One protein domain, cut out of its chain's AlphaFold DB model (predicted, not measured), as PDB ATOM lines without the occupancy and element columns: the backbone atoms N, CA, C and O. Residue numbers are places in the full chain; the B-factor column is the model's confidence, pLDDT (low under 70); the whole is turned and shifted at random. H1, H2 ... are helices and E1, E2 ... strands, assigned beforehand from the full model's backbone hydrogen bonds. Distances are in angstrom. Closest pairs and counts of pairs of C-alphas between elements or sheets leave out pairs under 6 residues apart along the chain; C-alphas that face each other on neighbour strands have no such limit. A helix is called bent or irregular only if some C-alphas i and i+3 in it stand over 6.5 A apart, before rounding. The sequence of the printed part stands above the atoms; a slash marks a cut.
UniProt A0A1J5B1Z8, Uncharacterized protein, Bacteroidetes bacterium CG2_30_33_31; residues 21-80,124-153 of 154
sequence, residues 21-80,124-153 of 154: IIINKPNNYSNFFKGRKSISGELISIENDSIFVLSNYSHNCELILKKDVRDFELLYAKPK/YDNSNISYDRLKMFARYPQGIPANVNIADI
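What this domain is: This is residues 21 to 80 and 124 to 153 of the 154 residues of an uncharacterized protein of Bacteroidetes bacterium CG2_30_33_31 (UniProt A0A1J5B1Z8). A single strongly twisted sheet of five strands is bent over on itself where its longest strand, E2, turns by 91 degrees, and the short helix H1 packs by the last residue of E2. The sheet, in the order E4 - E3 - E2 - E1 - E5, is antiparallel throughout. The printed part has 90 residues, with E1, E2, E3, E4, E5 and H1 in that order; the class is mostly strand, though only 36 residues are in named elements. The whole is compact, with a radius of gyration of the C-alphas of 12.7 A and spans of 34 by 32 by 28 A.

Where its parts are: E1 is residues 21 to 24, beginning at C-alpha 21 (-22.057, -17.406, -46.743). E2 is residues 38 to 46, 17.5 A long, and bends at residue 42. E3 is residues 50 to 55, 14.7 A; E4, residues 61 to 65, 13.3 A; E5, residues 71 to 75, 13.7 A. H1 is residues 131 to 137, 10.3 A, ending at C-alpha 137 (-14.947, -20.945, -41.501).

How they stand to each other: E1 to E4 form a meander, each strand the antiparallel neighbour of the one before. E2 pairs with E1 over residues 38 to 41, with N 23 and O 39 2.8 A apart, and with E3 over residues 41 to 46, with N 44 and O 52 2.9 A apart. The edge strands are E4, with N 62 and O 53 2.8 A apart, and E5, with N 22 and O 73 2.8 A apart. H1 is on the sheet at a height of 6.3 A, over none of its strands; its closest C-alphas to E2 are Lys 135 and Ile 46, 5.6 A. In H1, 1 of 3 O i to N i+4 pairs and 3 of 4 O i to N i+3 pairs are within hydrogen-bond range.

The domain as a whole: The farthest C-alphas, of Asn 31 and Lys 80, are 38.2 A apart. Residues 81 to 123 are not printed; C-alphas 80 and 124 are 15.9 A apart. The link from E1 to E2 is long. Confidence is under 70 at residues 27 to 36 and 80.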
ATOM      1  N   ILE A  21     -21.040 -16.382 -46.565       93.62
ATOM      2  CA  ILE A  21     -22.057 -17.406 -46.743       93.62
ATOM      3  C   ILE A  21     -23.297 -16.813 -47.401       93.62
ATOM      4  O   ILE A  21     -23.735 -15.704 -47.087       93.62
ATOM      5  N   ILE A  22     -23.870 -17.579 -48.320       93.56
ATOM      6  CA  ILE A  22     -25.184 -17.361 -48.904       93.56
ATOM      7  C   ILE A  22     -26.064 -18.508 -48.427       93.56
ATOM      8  O   ILE A  22     -25.726 -19.672 -48.604       93.56
ATOM      9  N   ILE A  23     -27.191 -18.177 -47.814       92.44
ATOM     10  CA  ILE A  23     -28.157 -19.132 -47.286       92.44
ATOM     11  C   ILE A  23     -29.461 -18.932 -48.037       92.44
ATOM     12  O   ILE A  23     -30.056 -17.852 -47.975       92.44
ATOM     13  N   ASN A  24     -29.927 -19.976 -48.717       91.50
ATOM     14  CA  ASN A  24     -31.214 -19.963 -49.390       91.50
ATOM     15  C   ASN A  24     -32.268 -20.645 -48.517       91.50
ATOM     16  O   ASN A  24     -32.074 -21.743 -47.988       91.50
ATOM     17  N   LYS A  25     -33.411 -19.976 -48.373       86.38
ATOM     18  CA  LYS A  25     -34.539 -20.444 -47.567       86.38
ATOM     19  C   LYS A  25     -35.577 -21.164 -48.438       86.38
ATOM     20  O   LYS A  25     -35.670 -20.896 -49.641       86.38
ATOM     21  N   PRO A  26     -36.393 -22.062 -47.861       82.75
ATOM     22  CA  PRO A  26     -37.534 -22.651 -48.553       82.75
ATOM     23  C   PRO A  26     -38.515 -21.578 -49.045       82.75
ATOM     24  O   PRO A  26     -38.741 -20.572 -48.375       82.75
ATOM     25  N   ASN A  27     -39.166 -21.817 -50.188       69.12
ATOM     26  CA  ASN A  27     -40.121 -20.867 -50.783       69.12
ATOM     27  C   ASN A  27     -41.322 -20.547 -49.874       69.12
ATOM     28  O   ASN A  27     -41.927 -19.490 -50.018       69.12
ATOM     29  N   ASN A  28     -41.639 -21.443 -48.936       65.50
ATOM     30  CA  ASN A  28     -42.768 -21.320 -48.011       65.50
ATOM     31  C   ASN A  28     -42.376 -20.645 -46.686       65.50
ATOM     32  O   ASN A  28     -43.169 -20.617 -45.745       65.50
ATOM     33  N   TYR A  29     -41.146 -20.133 -46.578       59.19
ATOM     34  CA  TYR A  29     -40.656 -19.521 -45.353       59.19
ATOM     35  C   TYR A  29     -41.213 -18.102 -45.180       59.19
ATOM     36  O   TYR A  29     -40.667 -17.113 -45.665       59.19
ATOM     37  N   SER A  30     -42.337 -18.028 -44.473       50.78
ATOM     38  CA  SER A  30     -43.059 -16.812 -44.111       50.78
ATOM     39  C   SER A  30     -42.993 -16.633 -42.593       50.78
ATOM     40  O   SER A  30     -43.966 -16.911 -41.901       50.78
ATOM     41  N   ASN A  31     -41.852 -16.209 -42.041       50.56
ATOM     42  CA  ASN A  31     -41.838 -15.658 -40.685       50.56
ATOM     43  C   ASN A  31     -40.727 -14.623 -40.457       50.56
ATOM     44  O   ASN A  31     -39.579 -14.801 -40.860       50.56
ATOM     45  N   PHE A  32     -41.154 -13.538 -39.800       49.31
ATOM     46  CA  PHE A  32     -40.461 -12.426 -39.126       49.31
ATOM     47  C   PHE A  32     -39.353 -11.632 -39.857       49.31
ATOM     48  O   PHE A  32     -39.300 -10.413 -39.717       49.31
ATOM     49  N   PHE A  33     -38.523 -12.242 -40.704       52.75
ATOM     50  CA  PHE A  33     -37.445 -11.556 -41.433       52.75
ATOM     51  C   PHE A  33     -37.810 -11.335 -42.913       52.75
ATOM     52  O   PHE A  33     -37.370 -12.060 -43.801       52.75
ATOM     53  N   LYS A  34     -38.647 -10.319 -43.177       55.41
ATOM     54  CA  LYS A  34     -38.865  -9.649 -44.487       55.41
ATOM     55  C   LYS A  34     -38.923 -10.534 -45.757       55.41
ATOM     56  O   LYS A  34     -38.428 -10.112 -46.799       55.41
ATOM     57  N   GLY A  35     -39.516 -11.732 -45.716       58.62
ATOM     58  CA  GLY A  35     -39.869 -12.512 -46.919       58.62
ATOM     59  C   GLY A  35     -38.733 -12.759 -47.927       58.62
ATOM     60  O   GLY A  35     -38.996 -12.930 -49.118       58.62
ATOM     61  N   ARG A  36     -37.463 -12.725 -47.497       68.25
ATOM     62  CA  ARG A  36     -36.331 -12.879 -48.417       68.25
ATOM     63  C   ARG A  36     -36.038 -14.344 -48.668       68.25
ATOM     64  O   ARG A  36     -35.854 -15.118 -47.732       68.25
ATOM     65  N   LYS A  37     -35.922 -14.686 -49.952       81.50
ATOM     66  CA  LYS A  37     -35.559 -16.033 -50.410       81.50
ATOM     67  C   LYS A  37     -34.111 -16.405 -50.078       81.50
ATOM     68  O   LYS A  37     -33.813 -17.590 -49.970       81.50
ATOM     69  N   SER A  38     -33.236 -15.418 -49.892       88.44
ATOM     70  CA  SER A  38     -31.840 -15.638 -49.530       88.44
ATOM     71  C   SER A  38     -31.320 -14.583 -48.555       88.44
ATOM     72  O   SER A  38     -31.761 -13.429 -48.551       88.44
ATOM     73  N   ILE A  39     -30.379 -15.002 -47.714       90.19
ATOM     74  CA  ILE A  39     -29.578 -14.147 -46.840       90.19
ATOM     75  C   ILE A  39     -28.126 -14.333 -47.245       90.19
ATOM     76  O   ILE A  39     -27.704 -15.440 -47.560       90.19
ATOM     77  N   SER A  40     -27.362 -13.246 -47.261       92.38
ATOM     78  CA  SER A  40     -25.941 -13.309 -47.575       92.38
ATOM     79  C   SER A  40     -25.149 -12.372 -46.682       92.38
ATOM     80  O   SER A  40     -25.629 -11.289 -46.333       92.38
ATOM     81  N   GLY A  41     -23.958 -12.800 -46.288       92.62
ATOM     82  CA  GLY A  41     -23.200 -12.097 -45.270       92.62
ATOM     83  C   GLY A  41     -21.997 -12.877 -44.776       92.62
ATOM     84  O   GLY A  41     -21.618 -13.890 -45.355       92.62
ATOM     85  N   GLU A  42     -21.384 -12.387 -43.712       94.31
ATOM     86  CA  GLU A  42     -20.277 -13.077 -43.052       94.31
ATOM     87  C   GLU A  42     -20.798 -14.144 -42.084       94.31
ATOM     88  O   GLU A  42     -21.719 -13.891 -41.306       94.31
ATOM     89  N   LEU A  43     -20.193 -15.331 -42.108       94.38
ATOM     90  CA  LEU A  43     -20.467 -16.399 -41.159       94.38
ATOM     91  C   LEU A  43     -19.834 -16.070 -39.802       94.38
ATOM     92  O   LEU A  43     -18.617 -16.129 -39.635       94.38
ATOM     93  N   ILE A  44     -20.660 -15.752 -38.810       94.56
ATOM     94  CA  ILE A  44     -20.184 -15.365 -37.479       94.56
ATOM     95  C   ILE A  44     -19.961 -16.588 -36.598       94.56
ATOM     96  O   ILE A  44     -18.904 -16.717 -35.986       94.56
ATOM     97  N   SER A  45     -20.944 -17.484 -36.538       94.12
ATOM     98  CA  SER A  45     -20.903 -18.692 -35.712       94.12
ATOM     99  C   SER A  45     -21.925 -19.713 -36.212       94.12
ATOM    100  O   SER A  45     -22.941 -19.350 -36.814       94.12
ATOM    101  N   ILE A  46     -21.675 -20.992 -35.938       94.12
ATOM    102  CA  ILE A  46     -22.652 -22.069 -36.105       94.12
ATOM    103  C   ILE A  46     -22.748 -22.813 -34.785       94.12
ATOM    104  O   ILE A  46     -21.785 -23.429 -34.332       94.12
ATOM    105  N   GLU A  47     -23.941 -22.814 -34.211       91.12
ATOM    106  CA  GLU A  47     -24.245 -23.542 -32.984       91.12
ATOM    107  C   GLU A  47     -25.062 -24.800 -33.308       91.12
ATOM    108  O   GLU A  47     -25.093 -25.265 -34.451       91.12
ATOM    109  N   ASN A  48     -25.674 -25.421 -32.299       88.06
ATOM    110  CA  ASN A  48     -26.318 -26.726 -32.452       88.06
ATOM    111  C   ASN A  48     -27.454 -26.709 -33.483       88.06
ATOM    112  O   ASN A  48     -27.434 -27.535 -34.396       88.06
ATOM    113  N   ASP A  49     -28.367 -25.737 -33.418       91.00
ATOM    114  CA  ASP A  49     -29.506 -25.626 -34.350       91.00
ATOM    115  C   ASP A  49     -29.593 -24.267 -35.061       91.00
ATOM    116  O   ASP A  49     -30.515 -24.008 -35.830       91.00
ATOM    117  N   SER A  50     -28.616 -23.386 -34.843       91.94
ATOM    118  CA  SER A  50     -28.615 -22.024 -35.376       91.94
ATOM    119  C   SER A  50     -27.329 -21.692 -36.128       91.94
ATOM    120  O   SER A  50     -26.252 -22.235 -35.876       91.94
ATOM    121  N   ILE A  51     -27.472 -20.784 -37.085       93.50
ATOM    122  CA  ILE A  51     -26.412 -20.172 -37.872       93.50
ATOM    123  C   ILE A  51     -26.539 -18.665 -37.674       93.50
ATOM    124  O   ILE A  51     -27.614 -18.097 -37.876       93.50
ATOM    125  N   PHE A  52     -25.441 -18.027 -37.286       93.88
ATOM    126  CA  PHE A  52     -25.353 -16.586 -37.109       93.88
ATOM    127  C   PHE A  52     -24.644 -15.978 -38.311       93.88
ATOM    128  O   PHE A  52     -23.495 -16.325 -38.605       93.88
ATOM    129  N   VAL A  53     -25.329 -15.072 -39.006       93.50
ATOM    130  CA  VAL A  53     -24.808 -14.414 -40.207       93.50
ATOM    131  C   VAL A  53     -24.888 -12.908 -40.046       93.50
ATOM    132  O   VAL A  53     -25.970 -12.359 -39.858       93.50
ATOM    133  N   LEU A  54     -23.758 -12.223 -40.188       93.56
ATOM    134  CA  LEU A  54     -23.729 -10.771 -40.308       93.56
ATOM    135  C   LEU A  54     -24.165 -10.389 -41.720       93.56
ATOM    136  O   LEU A  54     -23.405 -10.500 -42.682       93.56
ATOM    137  N   SER A  55     -25.425  -9.992 -41.841       90.50
ATOM    138  CA  SER A  55     -26.110  -9.774 -43.111       90.50
ATOM    139  C   SER A  55     -25.615  -8.508 -43.800       90.50
ATOM    140  O   SER A  55     -25.658  -7.415 -43.239       90.50
ATOM    141  N   ASN A  56     -25.233  -8.626 -45.073       88.12
ATOM    142  CA  ASN A  56     -24.801  -7.477 -45.875       88.12
ATOM    143  C   ASN A  56     -25.927  -6.471 -46.141       88.12
ATOM    144  O   ASN A  56     -25.652  -5.340 -46.524       88.12
ATOM    145  N   TYR A  57     -27.190  -6.888 -46.006       84.12
ATOM    146  CA  TYR A  57     -28.326  -6.007 -46.257       84.12
ATOM    147  C   TYR A  57     -28.728  -5.234 -45.005       84.12
ATOM    148  O   TYR A  57     -28.977  -4.035 -45.070       84.12
ATOM    149  N   SER A  58     -28.924  -5.940 -43.889       82.69
ATOM    150  CA  SER A  58     -29.390  -5.307 -42.651       82.69
ATOM    151  C   SER A  58     -28.241  -4.708 -41.847       82.69
ATOM    152  O   SER A  58     -28.509  -3.919 -40.948       82.69
ATOM    153  N   HIS A  59     -26.995  -5.073 -42.176       84.88
ATOM    154  CA  HIS A  59     -25.791  -4.771 -41.400       84.88
ATOM    155  C   HIS A  59     -25.889  -5.218 -39.936       84.88
ATOM    156  O   HIS A  59     -25.178  -4.699 -39.083       84.88
ATOM    157  N   ASN A  60     -26.759  -6.194 -39.665       87.75
ATOM    158  CA  ASN A  60     -26.982  -6.774 -38.352       87.75
ATOM    159  C   ASN A  60     -26.686  -8.271 -38.398       87.75
ATOM    160  O   ASN A  60     -26.821  -8.922 -39.441       87.75
ATOM    161  N   CYS A  61     -26.318  -8.828 -37.248       88.75
ATOM    162  CA  CYS A  61     -26.200 -10.267 -37.098       88.75
ATOM    163  C   CYS A  61     -27.596 -10.902 -36.996       88.75
ATOM    164  O   CYS A  61     -28.372 -10.619 -36.085       88.75
ATOM    165  N   GLU A  62     -27.920 -11.756 -37.962       89.19
ATOM    166  CA  GLU A  62     -29.189 -12.463 -38.081       89.19
ATOM    167  C   GLU A  62     -29.020 -13.918 -37.620       89.19
ATOM    168  O   GLU A  62     -28.053 -14.591 -37.985       89.19
ATOM    169  N   LEU A  63     -29.977 -14.407 -36.827       90.62
ATOM    170  CA  LEU A  63     -30.069 -15.808 -36.413       90.62
ATOM    171  C   LEU A  63     -30.954 -16.571 -37.402       90.62
ATOM    172  O   LEU A  63     -32.094 -16.184 -37.664       90.62
ATOM    173  N   ILE A  64     -30.438 -17.681 -37.925       90.06
ATOM    174  CA  ILE A  64     -31.139 -18.563 -38.859       90.06
ATOM    175  C   ILE A  64     -31.126 -19.978 -38.289       90.06
ATOM    176  O   ILE A  64     -30.062 -20.505 -37.985       90.06
ATOM    177  N   LEU A  65     -32.292 -20.610 -38.149       90.62
ATOM    178  CA  LEU A  65     -32.360 -22.004 -37.708       90.62
ATOM    179  C   LEU A  65     -31.965 -22.936 -38.858       90.62
ATOM    180  O   LEU A  65     -32.382 -22.722 -39.995       90.62
ATOM    181  N   LYS A  66     -31.202 -23.998 -38.577       90.50
ATOM    182  CA  LYS A  66     -30.725 -24.948 -39.601       90.50
ATOM    183  C   LYS A  66     -31.871 -25.629 -40.342       90.50
ATOM    184  O   LYS A  66     -31.782 -25.834 -41.547       90.50
ATOM    185  N   LYS A  67     -32.972 -25.917 -39.643       88.75
ATOM    186  CA  LYS A  67     -34.206 -26.461 -40.236       88.75
ATOM    187  C   LYS A  67     -34.845 -25.543 -41.291       88.75
ATOM    188  O   LYS A  67     -35.605 -26.012 -42.130       88.75
ATOM    189  N   ASP A  68     -34.522 -24.250 -41.252       88.31
ATOM    190  CA  ASP A  68     -35.047 -23.230 -42.160       88.31
ATOM    191  C   ASP A  68     -34.095 -22.956 -43.340       88.31
ATOM    192  O   ASP A  68     -34.323 -22.040 -44.134       88.31
ATOM    193  N   VAL A  69     -33.024 -23.748 -43.465       90.00
ATOM    194  CA  VAL A  69     -32.047 -23.682 -44.555       90.00
ATOM    195  C   VAL A  69     -32.368 -24.760 -45.582       90.00
ATOM    196  O   VAL A  69     -32.376 -25.946 -45.270       90.00
ATOM    197  N   ARG A  70     -32.607 -24.349 -46.831       91.06
ATOM    198  CA  ARG A  70     -32.766 -25.282 -47.955       91.06
ATOM    199  C   ARG A  70     -31.403 -25.714 -48.489       91.06
ATOM    200  O   ARG A  70     -31.141 -26.899 -48.657       91.06
ATOM    201  N   ASP A  71     -30.559 -24.733 -48.775       91.94
ATOM    202  CA  ASP A  71     -29.203 -24.920 -49.273       91.94
ATOM    203  C   ASP A  71     -28.336 -23.716 -48.870       91.94
ATOM    204  O   ASP A  71     -28.852 -22.668 -48.457       91.94
ATOM    205  N   PHE A  72     -27.018 -23.891 -48.934       93.12
ATOM    206  CA  PHE A  72     -26.059 -22.829 -48.668       93.12
ATOM    207  C   PHE A  72     -24.860 -22.928 -49.610       93.12
ATOM    208  O   PHE A  72     -24.505 -24.012 -50.072       93.12
ATOM    209  N   GLU A  73     -24.215 -21.786 -49.823       93.12
ATOM    210  CA  GLU A  73     -22.927 -21.652 -50.496       93.12
ATOM    211  C   GLU A  73     -21.986 -20.854 -49.590       93.12
ATOM    212  O   GLU A  73     -22.334 -19.772 -49.117       93.12
ATOM    213  N   LEU A  74     -20.793 -21.380 -49.336       92.94
ATOM    214  CA  LEU A  74     -19.750 -20.759 -48.531       92.94
ATOM    215  C   LEU A  74     -18.547 -20.452 -49.411       92.94
ATOM    216  O   LEU A  74     -17.921 -21.361 -49.945       92.94
ATOM    217  N   LEU A  75     -18.173 -19.185 -49.488       91.00
ATOM    218  CA  LEU A  75     -16.980 -18.727 -50.179       91.00
ATOM    219  C   LEU A  75     -15.872 -18.471 -49.150       91.00
ATOM    220  O   LEU A  75     -15.937 -17.492 -48.401       91.00
ATOM    221  N   TYR A  76     -14.867 -19.349 -49.116       87.31
ATOM    222  CA  TYR A  76     -13.797 -19.304 -48.108       87.31
ATOM    223  C   TYR A  76     -12.577 -18.478 -48.543       87.31
ATOM    224  O   TYR A  76     -11.797 -18.027 -47.706       87.31
ATOM    225  N   ALA A  77     -12.417 -18.236 -49.845       84.44
ATOM    226  CA  ALA A  77     -11.351 -17.400 -50.384       84.44
ATOM    227  C   ALA A  77     -11.833 -16.581 -51.578       84.44
ATOM    228  O   ALA A  77     -12.828 -16.901 -52.232       84.44
ATOM    229  N   LYS A  78     -11.076 -15.539 -51.917       82.44
ATOM    230  CA  LYS A  78     -11.269 -14.849 -53.193       82.44
ATOM    231  C   LYS A  78     -10.832 -15.763 -54.345       82.44
ATOM    232  O   LYS A  78      -9.670 -16.178 -54.351       82.44
ATOM    233  N   PRO A  79     -11.700 -16.025 -55.343       73.62
ATOM    234  CA  PRO A  79     -11.282 -16.753 -56.529       73.62
ATOM    235  C   PRO A  79     -10.196 -15.958 -57.257       73.62
ATOM    236  O   PRO A  79     -10.287 -14.730 -57.373       73.62
ATOM    237  N   LYS A  80      -9.161 -16.654 -57.735       67.81
ATOM    238  CA  LYS A  80      -8.132 -16.033 -58.573       67.81
ATOM    239  C   LYS A  80      -8.793 -15.522 -59.847       67.81
ATOM    240  O   LYS A  80      -9.476 -16.255 -60.547       67.81
ATOM    241  N   TYR A 124     -17.663 -23.986 -50.951       90.50
ATOM    242  CA  TYR A 124     -18.341 -25.168 -50.429       90.50
ATOM    243  C   TYR A 124     -19.854 -25.012 -50.511       90.50
ATOM    244  O   TYR A 124     -20.390 -23.924 -50.330       90.50
ATOM    245  N   ASP A 125     -20.542 -26.121 -50.730       90.06
ATOM    246  CA  ASP A 125     -21.997 -26.208 -50.707       90.06
ATOM    247  C   ASP A 125     -22.433 -27.333 -49.756       90.06
ATOM    248  O   ASP A 125     -21.607 -28.072 -49.208       90.06
ATOM    249  N   ASN A 126     -23.742 -27.479 -49.573       87.38
ATOM    250  CA  ASN A 126     -24.337 -28.521 -48.735       87.38
ATOM    251  C   ASN A 126     -24.014 -29.966 -49.174       87.38
ATOM    252  O   ASN A 126     -24.189 -30.882 -48.373       87.38
ATOM    253  N   SER A 127     -23.554 -30.186 -50.409       86.06
ATOM    254  CA  SER A 127     -23.127 -31.500 -50.903       86.06
ATOM    255  C   SER A 127     -21.650 -31.794 -50.616       86.06
ATOM    256  O   SER A 127     -21.270 -32.959 -50.501       86.06
ATOM    257  N   ASN A 128     -20.836 -30.750 -50.432       87.50
ATOM    258  CA  ASN A 128     -19.385 -30.862 -50.270       87.50
ATOM    259  C   ASN A 128     -18.914 -30.674 -48.817       87.50
ATOM    260  O   ASN A 128     -17.796 -31.076 -48.492       87.50
ATOM    261  N   ILE A 129     -19.719 -30.065 -47.933       91.00
ATOM    262  CA  ILE A 129     -19.335 -29.837 -46.532       91.00
ATOM    263  C   ILE A 129     -20.502 -30.006 -45.547       91.00
ATOM    264  O   ILE A 129     -21.622 -29.554 -45.776       91.00
ATOM    265  N   SER A 130     -20.221 -30.633 -44.402       92.12
ATOM    266  CA  SER A 130     -21.162 -30.722 -43.275       92.12
ATOM    267  C   SER A 130     -21.183 -29.435 -42.443       92.12
ATOM    268  O   SER A 130     -20.193 -28.706 -42.395       92.12
ATOM    269  N   TYR A 131     -22.264 -29.194 -41.694       89.88
ATOM    270  CA  TYR A 131     -22.353 -28.053 -40.770       89.88
ATOM    271  C   TYR A 131     -21.249 -28.031 -39.700       89.88
ATOM    272  O   TYR A 131     -20.818 -26.953 -39.299       89.88
ATOM    273  N   ASP A 132     -20.770 -29.191 -39.243       89.31
ATOM    274  CA  ASP A 132     -19.700 -29.245 -38.239       89.31
ATOM    275  C   ASP A 132     -18.349 -28.826 -38.806       89.31
ATOM    276  O   ASP A 132     -17.576 -28.154 -38.129       89.31
ATOM    277  N   ARG A 133     -18.080 -29.163 -40.070       90.25
ATOM    278  CA  ARG A 133     -16.902 -28.653 -40.776       90.25
ATOM    279  C   ARG A 133     -17.082 -27.187 -41.160       90.25
ATOM    280  O   ARG A 133     -16.127 -26.429 -41.074       90.25
ATOM    281  N   LEU A 134     -18.303 -26.759 -41.481       90.81
ATOM    282  CA  LEU A 134     -18.620 -25.369 -41.812       90.81
ATOM    283  C   LEU A 134     -18.245 -24.389 -40.682       90.81
ATOM    284  O   LEU A 134     -17.843 -23.262 -40.965       90.81
ATOM    285  N   LYS A 135     -18.296 -24.830 -39.414       91.50
ATOM    286  CA  LYS A 135     -17.892 -24.045 -38.227       91.50
ATOM    287  C   LYS A 135     -16.479 -23.479 -38.322       91.50
ATOM    288  O   LYS A 135     -16.241 -22.381 -37.834       91.50
ATOM    289  N   MET A 136     -15.548 -24.198 -38.952       90.38
ATOM    290  CA  MET A 136     -14.146 -23.766 -39.025       90.38
ATOM    291  C   MET A 136     -13.948 -22.494 -39.855       90.38
ATOM    292  O   MET A 136     -12.918 -21.844 -39.742       90.38
ATOM    293  N   PHE A 137     -14.944 -22.138 -40.665       91.62
ATOM    294  CA  PHE A 137     -14.947 -20.945 -41.501       91.62
ATOM    295  C   PHE A 137     -15.687 -19.766 -40.859       91.62
ATOM    296  O   PHE A 137     -15.843 -18.727 -41.498       91.62
ATOM    297  N   ALA A 138     -16.187 -19.922 -39.634       92.38
ATOM    298  CA  ALA A 138     -16.861 -18.861 -38.903       92.38
ATOM    299  C   ALA A 138     -15.856 -17.931 -38.204       92.38
ATOM    300  O   ALA A 138     -14.768 -18.365 -37.835       92.38
ATOM    301  N   ARG A 139     -16.245 -16.672 -37.952       91.44
ATOM    302  CA  ARG A 139     -15.450 -15.731 -37.133       91.44
ATOM    303  C   ARG A 139     -15.177 -16.299 -35.732       91.44
ATOM    304  O   ARG A 139     -14.087 -16.133 -35.196       91.44
ATOM    305  N   TYR A 140     -16.162 -16.998 -35.163       91.38
ATOM    306  CA  TYR A 140     -16.072 -17.674 -33.870       91.38
ATOM    307  C   TYR A 140     -16.390 -19.176 -34.007       91.38
ATOM    308  O   TYR A 140     -17.528 -19.594 -33.773       91.38
ATOM    309  N   PRO A 141     -15.404 -20.026 -34.360       89.06
ATOM    310  CA  PRO A 141     -15.628 -21.458 -34.586       89.06
ATOM    311  C   PRO A 141     -16.118 -22.232 -33.355       89.06
ATOM    312  O   PRO A 141     -16.746 -23.279 -33.494       89.06
ATOM    313  N   GLN A 142     -15.816 -21.724 -32.156       88.19
ATOM    314  CA  GLN A 142     -16.183 -22.324 -30.867       88.19
ATOM    315  C   GLN A 142     -17.475 -21.735 -30.272       88.19
ATOM    316  O   GLN A 142     -17.807 -22.029 -29.126       88.19
ATOM    317  N   GLY A 143     -18.205 -20.909 -31.028       88.94
ATOM    318  CA  GLY A 143     -19.372 -20.179 -30.532       88.94
ATOM    319  C   GLY A 143     -19.056 -18.736 -30.145       88.94
ATOM    320  O   GLY A 143     -17.897 -18.360 -29.958       88.94
ATOM    321  N   ILE A 144     -20.100 -17.910 -30.050       88.19
ATOM    322  CA  ILE A 144     -19.962 -16.492 -29.699       88.19
ATOM    323  C   ILE A 144     -19.611 -16.388 -28.202       88.19
ATOM    324  O   ILE A 144     -20.334 -16.950 -27.377       88.19
ATOM    325  N   PRO A 145     -18.525 -15.690 -27.817       87.50
ATOM    326  CA  PRO A 145     -18.167 -15.512 -26.411       87.50
ATOM    327  C   PRO A 145     -19.282 -14.823 -25.610       87.50
ATOM    328  O   PRO A 145     -19.913 -13.890 -26.100       87.50
ATOM    329  N   ALA A 146     -19.484 -15.219 -24.348       84.12
ATOM    330  CA  ALA A 146     -20.570 -14.698 -23.502       84.12
ATOM    331  C   ALA A 146     -20.510 -13.175 -23.252       84.12
ATOM    332  O   ALA A 146     -21.512 -12.562 -22.895       84.12
ATOM    333  N   ASN A 147     -19.339 -12.562 -23.430       86.44
ATOM    334  CA  ASN A 147     -19.118 -11.124 -23.300       86.44
ATOM    335  C   ASN A 147     -19.340 -10.339 -24.608       86.44
ATOM    336  O   ASN A 147     -19.158  -9.124 -24.611       86.44
ATOM    337  N   VAL A 148     -19.697 -11.005 -25.712       83.31
ATOM    338  CA  VAL A 148     -19.980 -10.373 -27.006       83.31
ATOM    339  C   VAL A 148     -21.484 -10.380 -27.242       83.31
ATOM    340  O   VAL A 148     -22.105 -11.433 -27.373       83.31
ATOM    341  N   ASN A 149     -22.079  -9.194 -27.339       84.31
ATOM    342  CA  ASN A 149     -23.475  -9.070 -27.727       84.31
ATOM    343  C   ASN A 149     -23.605  -9.166 -29.254       84.31
ATOM    344  O   ASN A 149     -22.937  -8.446 -29.994       84.31
ATOM    345  N   ILE A 150     -24.506 -10.027 -29.721       81.62
ATOM    346  CA  ILE A 150     -24.798 -10.257 -31.142       81.62
ATOM    347  C   ILE A 150     -25.195  -8.952 -31.855       81.62
ATOM    348  O   ILE A 150     -24.859  -8.762 -33.024       81.62
ATOM    349  N   ALA A 151     -25.872  -8.041 -31.149       81.31
ATOM    350  CA  ALA A 151     -26.288  -6.745 -31.685       81.31
ATOM    351  C   ALA A 151     -25.115  -5.782 -31.955       81.31
ATOM    352  O   ALA A 151     -25.253  -4.872 -32.771       81.31
ATOM    353  N   ASP A 152     -23.970  -5.993 -31.303       83.94
ATOM    354  CA  ASP A 152     -22.794  -5.124 -31.421       83.94
ATOM    355  C   ASP A 152     -21.816  -5.606 -32.509       83.94
ATOM    356  O   ASP A 152     -20.835  -4.924 -32.818       83.94
ATOM    357  N   ILE A 153     -22.080  -6.771 -33.114       81.38
ATOM    358  CA  ILE A 153     -21.254  -7.348 -34.179       81.38
ATOM    359  C   ILE A 153     -21.465  -6.561 -35.477       81.38
ATOM    360  O   ILE A 153     -22.578  -6.484 -35.995       81.38
TER     361      ILE A 153